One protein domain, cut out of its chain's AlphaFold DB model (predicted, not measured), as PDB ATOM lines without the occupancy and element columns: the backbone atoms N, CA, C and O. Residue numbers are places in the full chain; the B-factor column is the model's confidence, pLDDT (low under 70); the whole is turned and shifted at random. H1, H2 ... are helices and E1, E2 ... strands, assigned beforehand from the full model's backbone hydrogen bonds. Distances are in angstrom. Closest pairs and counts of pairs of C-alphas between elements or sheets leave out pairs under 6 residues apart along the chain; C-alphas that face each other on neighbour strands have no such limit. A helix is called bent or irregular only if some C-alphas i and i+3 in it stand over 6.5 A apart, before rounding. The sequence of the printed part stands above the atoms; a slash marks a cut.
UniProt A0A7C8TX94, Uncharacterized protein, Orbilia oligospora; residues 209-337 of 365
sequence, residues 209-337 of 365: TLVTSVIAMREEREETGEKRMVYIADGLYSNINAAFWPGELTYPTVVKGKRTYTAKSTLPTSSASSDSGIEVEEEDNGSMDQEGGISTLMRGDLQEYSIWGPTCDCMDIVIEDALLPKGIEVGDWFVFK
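AT A GLANCE: This is residues 209 to 337 of the 365 residues of an uncharacterized protein of Orbilia oligospora (UniProt A0A7C8TX94). One long sheet of nine strands is folded back on itself like part of a loose barrel: E6 E5 E4 E3 E9 make one leaf and face the other, E2 E7 E8, with the bent strand E1 as the hinge. The loop between E5 and E6 makes one end of the longest axis and the loop between E7 and E8 the other, while the short helix H1 only grazes the sheet, with Ala 243 near Val 318 of E8. The printed part has 129 residues, in the order E1 E2 H1 E3 E4 E5 E6 E7 E8 E9, and is mostly strand. The mixed, strongly twisted sheet runs E6 E5 E4 E3 E9 E1 E2 E7 E8. The whole is compact, with a radius of gyration of the C-alphas of 14.6 A and spans of 45 by 32 by 26 A.

HOW THE PARTS SIT: E1, residues 210 to 222, bends by 65 degrees at residue 215. Its pairing is staggered: residues 214 to 222 pair with E2, residues 225 to 232, and residues 210 to 213 with E9, residues 333 to 336. E1 and E2 form an antiparallel hairpin, with N 218 and O 229 2.9 A apart; between E9 and E1, also antiparallel, N 212 and O 334 are 2.9 A apart. H1, residues 241 to 244, only grazes the sheet and is too short for an O i to N i+4 pair; its one O i to N i+3 pair is within hydrogen-bond range. E3, residues 253 to 256, E4, residues 259 to 263, E5, residues 278 to 284, and E6, residues 293 to 297, form a meander, each strand the antiparallel neighbour of the one before. Their pairs include N 261 and O 254, 2.8 A, N 281 and O 262, 3.1 A, and N 280 and O 295, 3.0 A. E3 is antiparallel to E9, with N 255 and O 333 2.8 A apart. E7, residues 302 to 308, is parallel to E2, with N 230 and O 306 2.8 A apart. E7 forms an antiparallel hairpin with E8, residues 317 to 325, with N 305 and O 322 2.8 A apart; E8 bends by 76 degrees at residue 321. The closest C-alphas of H1 and E8, those of Ala 243 and Val 318, are 5.4 A apart. The closest C-alphas of the edge strands E6 and E8, those of Leu 297 and Pro 325, are 7.8 A apart.

IN THESE COORDINATES: E1 begins at C-alpha 210 (102.360, 136.826, 138.410) and measures 31.5 A from first to last C-alpha. E2 measures 22.6 A, E8 19.4 A, E7 18.5 A and E5 18.1 A. E9 ends at C-alpha 336 (99.895, 134.742, 134.489).

THE WHOLE: The C-alphas farthest apart, those of Glu 223 and Asp 289, are 46.7 A apart. The printed part has no cut. The link from E4 to E5, residues 264 to 277, is long. Mean pLDDT of the printed part is 77.1; residues 222 to 226, 246, 264 to 297 and 299 are under 70.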
ATOM      1  N   THR A 209     104.675 139.697 135.417       87.62
ATOM      2  CA  THR A 209     104.222 138.304 135.415       87.62
ATOM      3  C   THR A 209     103.937 137.886 136.852       87.62
ATOM      4  O   THR A 209     104.801 138.025 137.717       87.62
ATOM      5  N   LEU A 210     102.735 137.376 137.111       88.94
ATOM      6  CA  LEU A 210     102.360 136.826 138.410       88.94
ATOM      7  C   LEU A 210     102.617 135.324 138.427       88.94
ATOM      8  O   LEU A 210     102.231 134.613 137.501       88.94
ATOM      9  N   VAL A 211     103.205 134.844 139.516       91.44
ATOM     10  CA  VAL A 211     103.397 133.419 139.788       91.44
ATOM     11  C   VAL A 211     102.672 133.091 141.086       91.44
ATOM     12  O   VAL A 211     102.911 133.736 142.106       91.44
ATOM     13  N   THR A 212     101.775 132.109 141.055       92.94
ATOM     14  CA  THR A 212     100.953 131.716 142.208       92.94
ATOM     15  C   THR A 212     100.877 130.200 142.319       92.94
ATOM     16  O   THR A 212     100.835 129.505 141.306       92.94
ATOM     17  N   SER A 213     100.919 129.667 143.538       95.06
ATOM     18  CA  SER A 213     100.868 128.222 143.772       95.06
ATOM     19  C   SER A 213      99.436 127.729 143.929       95.06
ATOM     20  O   SER A 213      98.561 128.448 144.422       95.06
ATOM     21  N   VAL A 214      99.213 126.469 143.566       96.62
ATOM     22  CA  VAL A 214      98.013 125.718 143.928       96.62
ATOM     23  C   VAL A 214      98.088 125.369 145.414       96.62
ATOM     24  O   VAL A 214      98.975 124.627 145.840       96.62
ATOM     25  N   ILE A 215      97.151 125.895 146.204       96.94
ATOM     26  CA  ILE A 215      97.115 125.732 147.666       96.94
ATOM     27  C   ILE A 215      96.094 124.693 148.130       96.94
ATOM     28  O   ILE A 215      96.253 124.114 149.203       96.94
ATOM     29  N   ALA A 216      95.044 124.452 147.344       96.56
ATOM     30  CA  ALA A 216      94.043 123.437 147.637       96.56
ATOM     31  C   ALA A 216      93.341 122.981 146.359       96.56
ATOM     32  O   ALA A 216      93.338 123.678 145.344       96.56
ATOM     33  N   MET A 217      92.710 121.812 146.428       94.50
ATOM     34  CA  MET A 217      91.894 121.275 145.346       94.50
ATOM     35  C   MET A 217      90.642 120.603 145.903       94.50
ATOM     36  O   MET A 217      90.651 120.079 147.021       94.50
ATOM     37  N   ARG A 218      89.570 120.600 145.113       91.12
ATOM     38  CA  ARG A 218      88.357 119.817 145.367       91.12
ATOM     39  C   ARG A 218      87.922 119.106 144.098       91.12
ATOM     40  O   ARG A 218      88.129 119.599 142.993       91.12
ATOM     41  N   GLU A 219      87.313 117.947 144.273       85.69
ATOM     42  CA  GLU A 219      86.646 117.224 143.197       85.69
ATOM     43  C   GLU A 219      85.144 117.445 143.344       85.69
ATOM     44  O   GLU A 219      84.579 117.188 144.411       85.69
ATOM     45  N   GLU A 220      84.507 117.927 142.283       78.25
ATOM     46  CA  GLU A 220      83.062 118.054 142.188       78.25
ATOM     47  C   GLU A 220      82.555 116.981 141.224       78.25
ATOM     48  O   GLU A 220      82.940 116.916 140.053       78.25
ATOM     49  N   ARG A 221      81.744 116.065 141.758       71.25
ATOM     50  CA  ARG A 221      81.086 115.029 140.961       71.25
ATOM     51  C   ARG A 221      79.734 115.566 140.526       71.25
ATOM     52  O   ARG A 221      78.793 115.554 141.317       71.25
ATOM     53  N   GLU A 222      79.654 116.027 139.287       66.06
ATOM     54  CA  GLU A 222      78.399 116.425 138.661       66.06
ATOM     55  C   GLU A 222      77.777 115.238 137.912       66.06
ATOM     56  O   GLU A 222      78.455 114.273 137.551       66.06
ATOM     57  N   GLU A 223      76.470 115.301 137.641       59.44
ATOM     58  CA  GLU A 223      75.777 114.288 136.825       59.44
ATOM     59  C   GLU A 223      76.350 114.198 135.395       59.44
ATOM     60  O   GLU A 223      76.242 113.160 134.741       59.44
ATOM     61  N   THR A 224      76.982 115.277 134.921       56.78
ATOM     62  CA  THR A 224      77.550 115.452 133.578       56.78
ATOM     63  C   THR A 224      79.052 115.158 133.481       56.78
ATOM     64  O   THR A 224      79.568 115.085 132.365       56.78
ATOM     65  N   GLY A 225      79.762 114.958 134.600       64.62
ATOM     66  CA  GLY A 225      81.208 114.700 134.609       64.62
ATOM     67  C   GLY A 225      81.910 115.059 135.924       64.62
ATOM     68  O   GLY A 225      81.287 115.471 136.898       64.62
ATOM     69  N   GLU A 226      83.235 114.890 135.959       69.44
ATOM     70  CA  GLU A 226      84.083 115.309 137.085       69.44
ATOM     71  C   GLU A 226      84.726 116.671 136.785       69.44
ATOM     72  O   GLU A 226      85.671 116.747 135.987       69.44
ATOM     73  N   LYS A 227      84.253 117.730 137.453       78.19
ATOM     74  CA  LYS A 227      84.879 119.060 137.428       78.19
ATOM     75  C   LYS A 227      85.805 119.195 138.634       78.19
ATOM     76  O   LYS A 227      85.448 118.849 139.761       78.19
ATOM     77  N   ARG A 228      87.035 119.667 138.422       89.31
ATOM     78  CA  ARG A 228      87.996 119.890 139.516       89.31
ATOM     79  C   ARG A 228      88.056 121.372 139.871       89.31
ATOM     80  O   ARG A 228      88.210 122.223 139.006       89.31
ATOM     81  N   MET A 229      87.973 121.705 141.148       93.38
ATOM     82  CA  MET A 229      88.189 123.070 141.625       93.38
ATOM     83  C   MET A 229      89.626 123.195 142.118       93.38
ATOM     84  O   MET A 229      90.080 122.377 142.923       93.38
ATOM     85  N   VAL A 230      90.335 124.217 141.655       95.25
ATOM     86  CA  VAL A 230      91.707 124.541 142.056       95.25
ATOM     87  C   VAL A 230      91.686 125.880 142.763       95.25
ATOM     88  O   VAL A 230      91.167 126.850 142.225       95.25
ATOM     89  N   TYR A 231      92.275 125.935 143.950       96.12
ATOM     90  CA  TYR A 231      92.429 127.160 144.722       96.12
ATOM     91  C   TYR A 231      93.889 127.590 144.651       96.12
ATOM     92  O   TYR A 231      94.780 126.797 144.973       96.12
ATOM     93  N   ILE A 232      94.131 128.831 144.245       95.19
ATOM     94  CA  ILE A 232      95.469 129.420 144.140       95.19
ATOM     95  C   ILE A 232      95.715 130.453 145.241       95.19
ATOM     96  O   ILE A 232      94.784 130.961 145.858       95.19
ATOM     97  N   ALA A 233      96.983 130.760 145.515       92.81
ATOM     98  CA  ALA A 233      97.376 131.668 146.597       92.81
ATOM     99  C   ALA A 233      97.022 133.154 146.361       92.81
ATOM    100  O   ALA A 233      97.188 133.967 147.272       92.81
ATOM    101  N   ASP A 234      96.526 133.506 145.173       90.75
ATOM    102  CA  ASP A 234      96.148 134.862 144.757       90.75
ATOM    103  C   ASP A 234      94.765 134.835 144.087       90.75
ATOM    104  O   ASP A 234      94.291 133.764 143.722       90.75
ATOM    105  N   GLY A 235      94.093 135.972 143.935       88.25
ATOM    106  CA  GLY A 235      92.702 135.980 143.483       88.25
ATOM    107  C   GLY A 235      92.159 137.346 143.090       88.25
ATOM    108  O   GLY A 235      92.902 138.323 142.930       88.25
ATOM    109  N   LEU A 236      90.837 137.405 142.957       86.00
ATOM    110  CA  LEU A 236      90.068 138.566 142.513       86.00
ATOM    111  C   LEU A 236      90.299 139.799 143.400       86.00
ATOM    112  O   LEU A 236      90.314 140.933 142.927       86.00
ATOM    113  N   TYR A 237      90.495 139.599 144.699       83.44
ATOM    114  CA  TYR A 237      90.675 140.693 145.660       83.44
ATOM    115  C   TYR A 237      92.122 141.198 145.779       83.44
ATOM    116  O   TYR A 237      92.420 142.021 146.642       83.44
ATOM    117  N   SER A 238      93.023 140.707 144.926       81.44
ATOM    118  CA  SER A 238      94.460 140.987 144.970       81.44
ATOM    119  C   SER A 238      94.991 141.241 143.546       81.44
ATOM    120  O   SER A 238      94.435 142.076 142.830       81.44
ATOM    121  N   ASN A 239      96.052 140.568 143.092       80.56
ATOM    122  CA  ASN A 239      96.727 140.876 141.826       80.56
ATOM    123  C   ASN A 239      95.936 140.414 140.593       80.56
ATOM    124  O   ASN A 239      96.220 140.840 139.477       80.56
ATOM    125  N   ILE A 240      94.921 139.568 140.776       82.88
ATOM    126  CA  ILE A 240      94.105 139.026 139.684       82.88
ATOM    127  C   ILE A 240      92.727 139.719 139.629       82.88
ATOM    128  O   ILE A 240      91.771 139.193 139.072       82.88
ATOM    129  N   ASN A 241      92.605 140.950 140.143       80.00
ATOM    130  CA  ASN A 241      91.347 141.714 140.109       80.00
ATOM    131  C   ASN A 241      90.767 141.914 138.702       80.00
ATOM    132  O   ASN A 241      89.551 141.935 138.521       80.00
ATOM    133  N   ALA A 242      91.636 141.969 137.692       75.44
ATOM    134  CA  ALA A 242      91.249 141.970 136.287       75.44
ATOM    135  C   ALA A 242      90.309 140.811 135.895       75.44
ATOM    136  O   ALA A 242      89.547 140.983 134.947       75.44
ATOM    137  N   ALA A 243      90.297 139.688 136.634       76.00
ATOM    138  CA  ALA A 243      89.337 138.588 136.453       76.00
ATOM    139  C   ALA A 243      87.880 139.055 136.431       76.00
ATOM    140  O   ALA A 243      87.057 138.457 135.745       76.00
ATOM    141  N   PHE A 244      87.566 140.139 137.148       76.50
ATOM    142  CA  PHE A 244      86.219 140.695 137.189       76.50
ATOM    143  C   PHE A 244      85.688 141.080 135.801       76.50
ATOM    144  O   PHE A 244      84.476 141.097 135.579       76.50
ATOM    145  N   TRP A 245      86.579 141.430 134.866       74.81
ATOM    146  CA  TRP A 245      86.206 141.895 133.536       74.81
ATOM    147  C   TRP A 245      86.490 140.833 132.469       74.81
ATOM    148  O   TRP A 245      87.646 140.461 132.249       74.81
ATOM    149  N   PRO A 246      85.454 140.379 131.741       69.38
ATOM    150  CA  PRO A 246      85.626 139.420 130.659       69.38
ATOM    151  C   PRO A 246      86.659 139.883 129.623       69.38
ATOM    152  O   PRO A 246      86.599 141.010 129.131       69.38
ATOM    153  N   GLY A 247      87.585 138.994 129.259       71.62
ATOM    154  CA  GLY A 247      88.599 139.239 128.224       71.62
ATOM    155  C   GLY A 247      89.869 139.962 128.692       71.62
ATOM    156  O   GLY A 247      90.741 140.235 127.865       71.62
ATOM    157  N   GLU A 248      90.000 140.265 129.985       74.25
ATOM    158  CA  GLU A 248      91.205 140.891 130.547       74.25
ATOM    159  C   GLU A 248      92.322 139.894 130.879       74.25
ATOM    160  O   GLU A 248      93.507 140.172 130.644       74.25
ATOM    161  N   LEU A 249      91.955 138.723 131.405       77.31
ATOM    162  CA  LEU A 249      92.913 137.687 131.768       77.31
ATOM    163  C   LEU A 249      93.285 136.802 130.588       77.31
ATOM    164  O   LEU A 249      92.441 136.347 129.815       77.31
ATOM    165  N   THR A 250      94.581 136.535 130.497       75.62
ATOM    166  CA  THR A 250      95.134 135.468 129.673       75.62
ATOM    167  C   THR A 250      95.094 134.157 130.448       75.62
ATOM    168  O   THR A 250      94.999 134.127 131.678       75.62
ATOM    169  N   TYR A 251      95.142 133.055 129.711       79.31
ATOM    170  CA  TYR A 251      95.160 131.731 130.307       79.31
ATOM    171  C   TYR A 251      96.482 131.471 131.043       79.31
ATOM    172  O   TYR A 251      97.528 131.877 130.525       79.31
ATOM    173  N   PRO A 252      96.482 130.817 132.221       88.25
ATOM    174  CA  PRO A 252      97.721 130.581 132.944       88.25
ATOM    175  C   PRO A 252      98.588 129.543 132.235       88.25
ATOM    176  O   PRO A 252      98.104 128.511 131.765       88.25
ATOM    177  N   THR A 253      99.898 129.773 132.250       90.50
ATOM    178  CA  THR A 253     100.873 128.703 132.039       90.50
ATOM    179  C   THR A 253     100.904 127.831 133.293       90.50
ATOM    180  O   THR A 253     101.101 128.344 134.399       90.50
ATOM    181  N   VAL A 254     100.734 126.518 133.137       92.19
ATOM    182  CA  VAL A 254     100.832 125.555 134.246       92.19
ATOM    183  C   VAL A 254     102.263 125.046 134.346       92.19
ATOM    184  O   VAL A 254     102.828 124.599 133.354       92.19
ATOM    185  N   VAL A 255     102.844 125.078 135.540       92.62
ATOM    186  CA  VAL A 255     104.186 124.564 135.824       92.62
ATOM    187  C   VAL A 255     104.067 123.386 136.782       92.62
ATOM    188  O   VAL A 255     103.667 123.554 137.936       92.62
ATOM    189  N   LYS A 256     104.431 122.199 136.288       89.06
ATOM    190  CA  LYS A 256     104.384 120.927 137.020       89.06
ATOM    191  C   LYS A 256     105.785 120.344 137.128       89.06
ATOM    192  O   LYS A 256     106.341 119.830 136.152       89.06
ATOM    193  N   GLY A 257     106.385 120.424 138.312       84.38
ATOM    194  CA  GLY A 257     107.786 120.046 138.499       84.38
ATOM    195  C   GLY A 257     108.712 120.833 137.559       84.38
ATOM    196  O   GLY A 257     108.900 122.030 137.742       84.38
ATOM    197  N   LYS A 258     109.299 120.160 136.560       79.81
ATOM    198  CA  LYS A 258     110.183 120.782 135.553       79.81
ATOM    199  C   LYS A 258     109.500 121.130 134.230       79.81
ATOM    200  O   LYS A 258     110.148 121.731 133.378       79.81
ATOM    201  N   ARG A 259     108.234 120.746 134.060       81.69
ATOM    202  CA  ARG A 259     107.483 120.916 132.814       81.69
ATOM    203  C   ARG A 259     106.611 122.156 132.879       81.69
ATOM    204  O   ARG A 259     105.978 122.410 133.906       81.69
ATOM    205  N   THR A 260     106.550 122.892 131.782       84.19
ATOM    206  CA  THR A 260     105.636 124.023 131.593       84.19
ATOM    207  C   THR A 260     104.598 123.678 130.529       84.19
ATOM    208  O   THR A 260     104.870 122.905 129.622       84.19
ATOM    209  N   TYR A 261     103.393 124.222 130.663       84.69
ATOM    210  CA  TYR A 261     102.293 124.017 129.727       84.69
ATOM    211  C   TYR A 261     101.642 125.366 129.434       84.69
ATOM    212  O   TYR A 261     100.907 125.894 130.273       84.69
ATOM    213  N   THR A 262     101.919 125.934 128.260       81.44
ATOM    214  CA  THR A 262     101.343 127.216 127.815       81.44
ATOM    215  C   THR A 262     100.397 126.996 126.644       81.44
ATOM    216  O   THR A 262     100.815 126.490 125.605       81.44
ATOM    217  N   ALA A 263      99.132 127.393 126.788       71.50
ATOM    218  CA  ALA A 263      98.170 127.343 125.689       71.50
ATOM    219  C   ALA A 263      98.453 128.458 124.665       71.50
ATOM    220  O   ALA A 263      98.598 129.622 125.042       71.50
ATOM    221  N   LYS A 264      98.489 128.123 123.367       62.09
ATOM    222  CA  LYS A 264      98.764 129.098 122.291       62.09
ATOM    223  C   LYS A 264      97.582 129.986 121.874       62.09
ATOM    224  O   LYS A 264      97.789 130.957 121.150       62.09
ATOM    225  N   SER A 265      96.351 129.681 122.282       55.22
ATOM    226  CA  SER A 265      95.150 130.448 121.912       55.22
ATOM    227  C   SER A 265      94.285 130.805 123.124       55.22
ATOM    228  O   SER A 265      94.368 130.176 124.179       55.22
ATOM    229  N   THR A 266      93.420 131.818 122.974       53.69
ATOM    230  CA  THR A 266      92.276 132.017 123.878       53.69
ATOM    231  C   THR A 266      91.374 130.790 123.819       53.69
ATOM    232  O   THR A 266      91.099 130.284 122.731       53.69
ATOM    233  N   LEU A 267      90.951 130.314 124.989       50.47
ATOM    234  CA  LEU A 267      90.462 128.953 125.165       50.47
ATOM    235  C   LEU A 267      89.329 128.532 124.221       50.47
ATOM    236  O   LEU A 267      88.407 129.316 123.978       50.47
ATOM    237  N   PRO A 268      89.310 127.249 123.813       46.34
ATOM    238  CA  PRO A 268      88.066 126.594 123.456       46.34
ATOM    239  C   PRO A 268      87.115 126.621 124.660       46.34
ATOM    240  O   PRO A 268      87.450 126.148 125.746       46.34
ATOM    241  N   THR A 269      85.914 127.153 124.467       48.75
ATOM    242  CA  THR A 269      84.800 126.952 125.400       48.75
ATOM    243  C   THR A 269      84.457 125.459 125.473       48.75
ATOM    244  O   THR A 269      84.798 124.692 124.568       48.75
ATOM    245  N   SER A 270      83.733 125.029 126.509       46.41
ATOM    246  CA  SER A 270      83.229 123.648 126.668       46.41
ATOM    247  C   SER A 270      82.454 123.105 125.447       46.41
ATOM    248  O   SER A 270      82.232 121.904 125.333       46.41
ATOM    249  N   SER A 271      82.096 123.971 124.495       46.78
ATOM    250  CA  SER A 271      81.498 123.660 123.194       46.78
ATOM    251  C   SER A 271      82.476 123.281 122.062       46.78
ATOM    252  O   SER A 271      82.016 123.029 120.947       46.78
ATOM    253  N   ALA A 272      83.795 123.250 122.282       46.97
ATOM    254  CA  ALA A 272      84.752 122.863 121.240       46.97
ATOM    255  C   ALA A 272      84.704 121.356 120.923       46.97
ATOM    256  O   ALA A 272      84.562 120.519 121.815       46.97
ATOM    257  N   SER A 273      84.818 121.007 119.636       46.19
ATOM    258  CA  SER A 273      84.667 119.634 119.137       46.19
ATOM    259  C   SER A 273      85.736 118.675 119.680       46.19
ATOM    260  O   SER A 273      86.869 119.063 119.960       46.19
ATOM    261  N   SER A 274      85.385 117.387 119.782       47.56
ATOM    262  CA  SER A 274      86.215 116.304 120.340       47.56
ATOM    263  C   SER A 274      87.560 116.062 119.638       47.56
ATOM    264  O   SER A 274      88.423 115.415 120.222       47.56
ATOM    265  N   ASP A 275      87.744 116.597 118.427       44.00
ATOM    266  CA  ASP A 275      88.976 116.482 117.627       44.00
ATOM    267  C   ASP A 275      89.925 117.686 117.783       44.00
ATOM    268  O   ASP A 275      90.981 117.735 117.153       44.00
ATOM    269  N   SER A 276      89.577 118.673 118.614       49.53
ATOM    270  CA  SER A 276      90.428 119.841 118.862       49.53
ATOM    271  C   SER A 276      91.413 119.572 120.009       49.53
ATOM    272  O   SER A 276      91.077 119.664 121.190       49.53
ATOM    273  N   GLY A 277      92.644 119.185 119.669       52.31
ATOM    274  CA  GLY A 277      93.771 119.244 120.606       52.31
ATOM    275  C   GLY A 277      94.116 120.698 120.947       52.31
ATOM    276  O   GLY A 277      93.847 121.600 120.152       52.31
ATOM    277  N   ILE A 278      94.712 120.937 122.117       62.50
ATOM    278  CA  ILE A 278      95.300 122.245 122.430       62.50
ATOM    279  C   ILE A 278      96.779 122.164 122.069       62.50
ATOM    280  O   ILE A 278      97.488 121.265 122.523       62.50
ATOM    281  N   GLU A 279      97.252 123.089 121.236       61.41
ATOM    282  CA  GLU A 279      98.690 123.281 121.072       61.41
ATOM    283  C   GLU A 279      99.258 123.846 122.366       61.41
ATOM    284  O   GLU A 279      98.867 124.936 122.806       61.41
ATOM    285  N   VAL A 280     100.167 123.084 122.965       66.12
ATOM    286  CA  VAL A 280     100.801 123.437 124.224       66.12
ATOM    287  C   VAL A 280     102.300 123.430 124.016       66.12
ATOM    288  O   VAL A 280     102.888 122.450 123.557       66.12
ATOM    289  N   GLU A 281     102.939 124.541 124.336       64.56
ATOM    290  CA  GLU A 281     104.396 124.548 124.416       64.56
ATOM    291  C   GLU A 281     104.786 123.803 125.696       64.56
ATOM    292  O   GLU A 281     104.361 124.203 126.786       64.56
ATOM    293  N   GLU A 282     105.513 122.689 125.535       65.69
ATOM    294  CA  GLU A 282     106.080 121.906 126.635       65.69
ATOM    295  C   GLU A 282     107.593 122.141 126.657       65.69
ATOM    296  O   GLU A 282     108.315 121.747 125.738       65.69
ATOM    297  N   GLU A 283     108.080 122.790 127.713       65.25
ATOM    298  CA  GLU A 283     109.516 122.937 127.960       65.25
ATOM    299  C   GLU A 283     109.920 122.053 129.143       65.25
ATOM    300  O   GLU A 283     109.341 122.149 130.230       65.25
ATOM    301  N   ASP A 284     110.922 121.188 128.945       64.19
ATOM    302  CA  ASP A 284     111.601 120.495 130.043       64.19
ATOM    303  C   ASP A 284     112.792 121.338 130.508       64.19
ATOM    304  O   ASP A 284     113.878 121.312 129.927       64.19
ATOM    305  N   ASN A 285     112.607 122.057 131.614       58.88
ATOM    306  CA  ASN A 285     113.636 122.922 132.199       58.88
ATOM    307  C   ASN A 285     114.813 122.144 132.836       58.88
ATOM    308  O   ASN A 285     115.637 122.719 133.552       58.88
ATOM    309  N   GLY A 286     114.879 120.819 132.657       50.97
ATOM    310  CA  GLY A 286     115.905 119.934 133.207       50.97
ATOM    311  C   GLY A 286     117.154 119.721 132.350       50.97
ATOM    312  O   GLY A 286     118.157 119.264 132.906       50.97
ATOM    313  N   SER A 287     117.129 120.043 131.054       49.09
ATOM    314  CA  SER A 287     118.268 119.884 130.139       49.09
ATOM    315  C   SER A 287     118.573 121.198 129.424       49.09
ATOM    316  O   SER A 287     117.743 121.683 128.670       49.09
ATOM    317  N   MET A 288     119.774 121.753 129.621       45.50
ATOM    318  CA  MET A 288     120.200 123.029 129.017       45.50
ATOM    319  C   MET A 288     120.343 123.000 127.478       45.50
ATOM    320  O   MET A 288     120.614 124.040 126.891       45.50
ATOM    321  N   ASP A 289     120.129 121.847 126.828       44.50
ATOM    322  CA  ASP A 289     120.492 121.605 125.424       44.50
ATOM    323  C   ASP A 289     119.314 121.200 124.505       44.50
ATOM    324  O   ASP A 289     119.551 120.762 123.379       44.50
ATOM    325  N   GLN A 290     118.051 121.302 124.941       46.22
ATOM    326  CA  GLN A 290     116.892 121.019 124.076       46.22
ATOM    327  C   GLN A 290     116.037 122.275 123.888       46.22
ATOM    328  O   GLN A 290     115.499 122.809 124.854       46.22
ATOM    329  N   GLU A 291     115.919 122.750 122.641       47.28
ATOM    330  CA  GLU A 291     114.900 123.735 122.259       47.28
ATOM    331  C   GLU A 291     113.514 123.188 122.633       47.28
ATOM    332  O   GLU A 291     113.222 122.016 122.377       47.28
ATOM    333  N   GLY A 292     112.675 124.025 123.256       52.59
ATOM    334  CA  GLY A 292     111.312 123.666 123.644       52.59
ATOM    335  C   GLY A 292     110.544 123.034 122.482       52.59
ATOM    336  O   GLY A 292     110.519 123.562 121.368       52.59
ATOM    337  N   GLY A 293     109.935 121.876 122.728       58.22
ATOM    338  CA  GLY A 293     109.149 121.171 121.727       58.22
ATOM    339  C   GLY A 293     107.713 121.685 121.719       58.22
ATOM    340  O   GLY A 293     107.047 121.713 122.752       58.22
ATOM    341  N   ILE A 294     107.187 122.041 120.545       58.88
ATOM    342  CA  ILE A 294     105.738 122.206 120.394       58.88
ATOM    343  C   ILE A 294     105.124 120.806 120.459       58.88
ATOM    344  O   ILE A 294     105.377 119.977 119.581       58.88
ATOM    345  N   SER A 295     104.316 120.550 121.484       65.69
ATOM    346  CA  SER A 295     103.533 119.323 121.607       65.69
ATOM    347  C   SER A 295     102.041 119.649 121.489       65.69
ATOM    348  O   SER A 295     101.580 120.748 121.799       65.69
ATOM    349  N   THR A 296     101.249 118.712 120.981       67.00
ATOM    350  CA  THR A 296      99.790 118.848 120.993       67.00
ATOM    351  C   THR A 296      99.264 117.971 122.114       67.00
ATOM    352  O   THR A 296      99.369 116.747 122.024       67.00
ATOM    353  N   LEU A 297      98.691 118.577 123.157       68.44
ATOM    354  CA  LEU A 297      97.922 117.809 124.131       68.44
ATOM    355  C   LEU A 297      96.577 117.469 123.501       68.44
ATOM    356  O   LEU A 297      95.795 118.350 123.120       68.44
ATOM    357  N   MET A 298      96.306 116.174 123.387       71.62
ATOM    358  CA  MET A 298      95.016 115.702 122.906       71.62
ATOM    359  C   MET A 298      93.965 115.918 123.997       71.62
ATOM    360  O   MET A 298      94.286 115.994 125.183       71.62
ATOM    361  N   ARG A 299      92.675 115.957 123.632       69.38
ATOM    362  CA  ARG A 299      91.580 116.124 124.610       69.38
ATOM    363  C   ARG A 299      91.645 115.104 125.760       69.38
ATOM    364  O   ARG A 299      91.251 115.420 126.876       69.38
ATOM    365  N   GLY A 300      92.178 113.905 125.504       73.00
ATOM    366  CA  GLY A 300      92.393 112.859 126.507       73.00
ATOM    367  C   GLY A 300      93.411 113.204 127.603       73.00
ATOM    368  O   GLY A 300      93.316 112.634 128.691       73.00
ATOM    369  N   ASP A 301      94.314 114.153 127.365       80.06
ATOM    370  CA  ASP A 301      95.356 114.596 128.305       80.06
ATOM    371  C   ASP A 301      94.940 115.840 129.106       80.06
ATOM    372  O   ASP A 301      95.666 116.303 129.989       80.06
ATOM    373  N   LEU A 302      93.746 116.366 128.820       83.44
ATOM    374  CA  LEU A 302      93.193 117.574 129.413       83.44
ATOM    375  C   LEU A 302      92.030 117.249 130.358       83.44
ATOM    376  O   LEU A 302      91.327 116.250 130.193       83.44
ATOM    377  N   GLN A 303      91.819 118.099 131.358       85.62
ATOM    378  CA  GLN A 303      90.681 118.043 132.270       85.62
ATOM    379  C   GLN A 303      90.130 119.447 132.518       85.62
ATOM    380  O   GLN A 303      90.856 120.435 132.442       85.62
ATOM    381  N   GLU A 304      88.826 119.522 132.766       86.94
ATOM    382  CA  GLU A 304      88.136 120.757 133.110       86.94
ATOM    383  C   GLU A 304      88.357 121.109 134.581       86.94
ATOM    384  O   GLU A 304      88.172 120.286 135.488       86.94
ATOM    385  N   TYR A 305      88.747 122.359 134.795       88.94
ATOM    386  CA  TYR A 305      88.967 122.955 136.094       88.94
ATOM    387  C   TYR A 305      88.206 124.272 136.223       88.94
ATOM    388  O   TYR A 305      87.979 124.973 135.243       88.94
ATOM    389  N   SER A 306      87.875 124.638 137.454       91.38
ATOM    390  CA  SER A 306      87.606 126.028 137.834       91.38
ATOM    391  C   SER A 306      88.746 126.519 138.721       91.38
ATOM    392  O   SER A 306      89.242 125.768 139.564       91.38
ATOM    393  N   ILE A 307      89.190 127.757 138.515       93.12
ATOM    394  CA  ILE A 307      90.299 128.373 139.248       93.12
ATOM    395  C   ILE A 307      89.728 129.438 140.176       93.12
ATOM    396  O   ILE A 307      89.090 130.393 139.730       93.12
ATOM    397  N   TRP A 308      90.000 129.276 141.462       94.38
ATOM    398  CA  TRP A 308      89.473 130.084 142.549       94.38
ATOM    399  C   TRP A 308      90.604 130.784 143.276       94.38
ATOM    400  O   TRP A 308      91.694 130.228 143.454       94.38
ATOM    401  N   GLY A 309      90.321 131.995 143.726       93.62
ATOM    402  CA  GLY A 309      91.160 132.671 144.685       93.62
ATOM    403  C   GLY A 309      91.019 132.077 146.090       93.62
ATOM    404  O   GLY A 309      90.247 131.143 146.340       93.62
ATOM    405  N   PRO A 310      91.824 132.578 147.030       92.06
ATOM    406  CA  PRO A 310      92.000 131.955 148.331       92.06
ATOM    407  C   PRO A 310      91.068 132.501 149.423       92.06
ATOM    408  O   PRO A 310      91.273 132.160 150.591       92.06
ATOM    409  N   THR A 311      90.156 133.426 149.117       89.81
ATOM    410  CA  THR A 311      89.279 134.031 150.132       89.81
ATOM    411  C   THR A 311      88.056 133.155 150.429       89.81
ATOM    412  O   THR A 311      87.754 132.200 149.719       89.81
ATOM    413  N   CYS A 312      87.331 133.466 151.507       87.88
ATOM    414  CA  CYS A 312      86.068 132.798 151.837       87.88
ATOM    415  C   CYS A 312      84.860 133.315 151.031       87.88
ATOM    416  O   CYS A 312      83.727 132.949 151.347       87.88
ATOM    417  N   ASP A 313      85.072 134.185 150.044       87.38
ATOM    418  CA  ASP A 313      84.011 134.750 149.217       87.38
ATOM    419  C   ASP A 313      83.769 133.882 147.974       87.38
ATOM    420  O   ASP A 313      84.698 133.549 147.241       87.38
ATOM    421  N   CYS A 314      82.509 133.537 147.708       88.94
ATOM    422  CA  CYS A 314      82.136 132.768 146.523       88.94
ATOM    423  C   CYS A 314      82.305 133.547 145.210       88.94
ATOM    424  O   CYS A 314      82.257 132.936 144.146       88.94
ATOM    425  N   MET A 315      82.504 134.865 145.268       89.50
ATOM    426  CA  MET A 315      82.819 135.682 144.097       89.50
ATOM    427  C   MET A 315      84.304 135.659 143.724       89.50
ATOM    428  O   MET A 315      84.642 136.157 142.657       89.50
ATOM    429  N   ASP A 316      85.189 135.093 144.556       90.56
ATOM    430  CA  ASP A 316      86.638 135.017 144.306       90.56
ATOM    431  C   ASP A 316      86.986 133.935 143.271       90.56
ATOM    432  O   ASP A 316      87.717 132.977 143.525       90.56
ATOM    433  N   ILE A 317      86.401 134.078 142.087       90.25
ATOM    434  CA  ILE A 317      86.608 133.220 140.930       90.25
ATOM    435  C   ILE A 317      87.597 133.919 140.004       90.25
ATOM    436  O   ILE A 317      87.415 135.078 139.632       90.25
ATOM    437  N   VAL A 318      88.646 133.198 139.620       89.81
ATOM    438  CA  VAL A 318      89.664 133.680 138.681       89.81
ATOM    439  C   VAL A 318      89.329 133.230 137.260       89.81
ATOM    440  O   VAL A 318      89.349 134.050 136.345       89.81
ATOM    441  N   ILE A 319      88.992 131.948 137.068       88.75
ATOM    442  CA  ILE A 319      88.522 131.389 135.787       88.75
ATOM    443  C   ILE A 319      87.436 130.342 136.075       88.75
ATOM    444  O   ILE A 319      87.694 129.371 136.783       88.75
ATOM    445  N   GLU A 320      86.236 130.515 135.517       86.88
ATOM    446  CA  GLU A 320      85.098 129.601 135.735       86.88
ATOM    447  C   GLU A 320      85.290 128.231 135.071       86.88
ATOM    448  O   GLU A 320      85.013 127.200 135.691       86.88
ATOM    449  N   ASP A 321      85.793 128.230 133.833       83.12
ATOM    450  CA  ASP A 321      85.993 127.037 133.012       83.12
ATOM    451  C   ASP A 321      87.362 127.082 132.323       83.12
ATOM    452  O   ASP A 321      87.619 127.888 131.426       83.12
ATOM    453  N   ALA A 322      88.252 126.198 132.761       83.31
ATOM    454  CA  ALA A 322      89.628 126.084 132.309       83.31
ATOM    455  C   ALA A 322      89.920 124.639 131.889       83.31
ATOM    456  O   ALA A 322      89.913 123.729 132.713       83.31
ATOM    457  N   LEU A 323      90.207 124.406 130.609       83.75
ATOM    458  CA  LEU A 323      90.703 123.117 130.129       83.75
ATOM    459  C   LEU A 323      92.239 123.049 130.273       83.75
ATOM    460  O   LEU A 323      92.969 123.653 129.484       83.75
ATOM    461  N   LEU A 324      92.741 122.383 131.315       86.31
ATOM    462  CA  LEU A 324      94.170 122.336 131.679       86.31
ATOM    463  C   LEU A 324      94.723 120.903 131.595       86.31
ATOM    464  O   LEU A 324      93.938 119.951 131.580       86.31
ATOM    465  N   PRO A 325      96.057 120.709 131.592       87.62
ATOM    466  CA  PRO A 325      96.654 119.380 131.693       87.62
ATOM    467  C   PRO A 325      96.120 118.581 132.890       87.62
ATOM    468  O   PRO A 325      95.883 119.110 133.982       87.62
ATOM    469  N   LYS A 326      95.950 117.272 132.704       88.44
ATOM    470  CA  LYS A 326      95.565 116.359 133.786       88.44
ATOM    471  C   LYS A 326      96.607 116.297 134.902       88.44
ATOM    472  O   LYS A 326      97.804 116.519 134.700       88.44
ATOM    473  N   GLY A 327      96.129 115.927 136.090       88.69
ATOM    474  CA  GLY A 327      96.965 115.640 137.253       88.69
ATOM    475  C   GLY A 327      97.673 116.867 137.815       88.69
ATOM    476  O   GLY A 327      98.835 116.750 138.181       88.69
ATOM    477  N   ILE A 328      97.030 118.038 137.781       92.12
ATOM    478  CA  ILE A 328      97.465 119.184 138.590       92.12
ATOM    479  C   ILE A 328      97.368 118.781 140.061       92.12
ATOM    480  O   ILE A 328      96.387 118.145 140.453       92.12
ATOM    481  N   GLU A 329      98.373 119.143 140.850       94.19
ATOM    482  CA  GLU A 329      98.465 118.809 142.271       94.19
ATOM    483  C   GLU A 329      98.703 120.056 143.134       94.19
ATOM    484  O   GLU A 329      99.125 121.116 142.667       94.19
ATOM    485  N   VAL A 330      98.437 119.930 144.437       95.94
ATOM    486  CA  VAL A 330      98.806 120.964 145.413       95.94
ATOM    487  C   VAL A 330     100.325 121.133 145.413       95.94
ATOM    488  O   VAL A 330     101.059 120.163 145.585       95.94
ATOM    489  N   GLY A 331     100.787 122.375 145.256       94.12
ATOM    490  CA  GLY A 331     102.203 122.715 145.107       94.12
ATOM    491  C   GLY A 331     102.656 122.980 143.666       94.12
ATOM    492  O   GLY A 331     103.739 123.544 143.497       94.12
ATOM    493  N   ASP A 332     101.843 122.652 142.654       95.62
ATOM    494  CA  ASP A 332     102.064 123.128 141.280       95.62
ATOM    495  C   ASP A 332     101.886 124.655 141.198       95.62
ATOM    496  O   ASP A 332     101.279 125.280 142.075       95.62
ATOM    497  N   TRP A 333     102.411 125.272 140.137       95.44
ATOM    498  CA  TRP A 333     102.388 126.730 139.972       95.44
ATOM    499  C   TRP A 333     101.647 127.151 138.716       95.44
ATOM    500  O   TRP A 333     101.793 126.538 137.660       95.44
ATOM    501  N   PHE A 334     100.902 128.245 138.816       93.88
ATOM    502  CA  PHE A 334     100.298 128.944 137.690       93.88
ATOM    503  C   PHE A 334     101.024 130.265 137.457       93.88
ATOM    504  O   PHE A 334     101.332 131.002 138.398       93.88
ATOM    505  N   VAL A 335     101.280 130.564 136.187       91.56
ATOM    506  CA  VAL A 335     101.963 131.780 135.748       91.56
ATOM    507  C   VAL A 335     101.030 132.576 134.844       91.56
ATOM    508  O   VAL A 335     100.617 132.095 133.790       91.56
ATOM    509  N   PHE A 336     100.720 133.805 135.244       88.25
ATOM    510  CA  PHE A 336      99.895 134.742 134.489       88.25
ATOM    511  C   PHE A 336     100.774 135.876 133.955       88.25
ATOM    512  O   PHE A 336     101.356 136.641 134.728       88.25
ATOM    513  N   LYS A 337     100.884 135.974 132.629       86.62
ATOM    514  CA  LYS A 337     101.668 137.005 131.930       86.62
ATOM    515  C   LYS A 337     100.813 138.239 131.617       86.62
ATOM    516  O   LYS A 337      99.586 138.189 131.684       86.62
TER     517      LYS A 337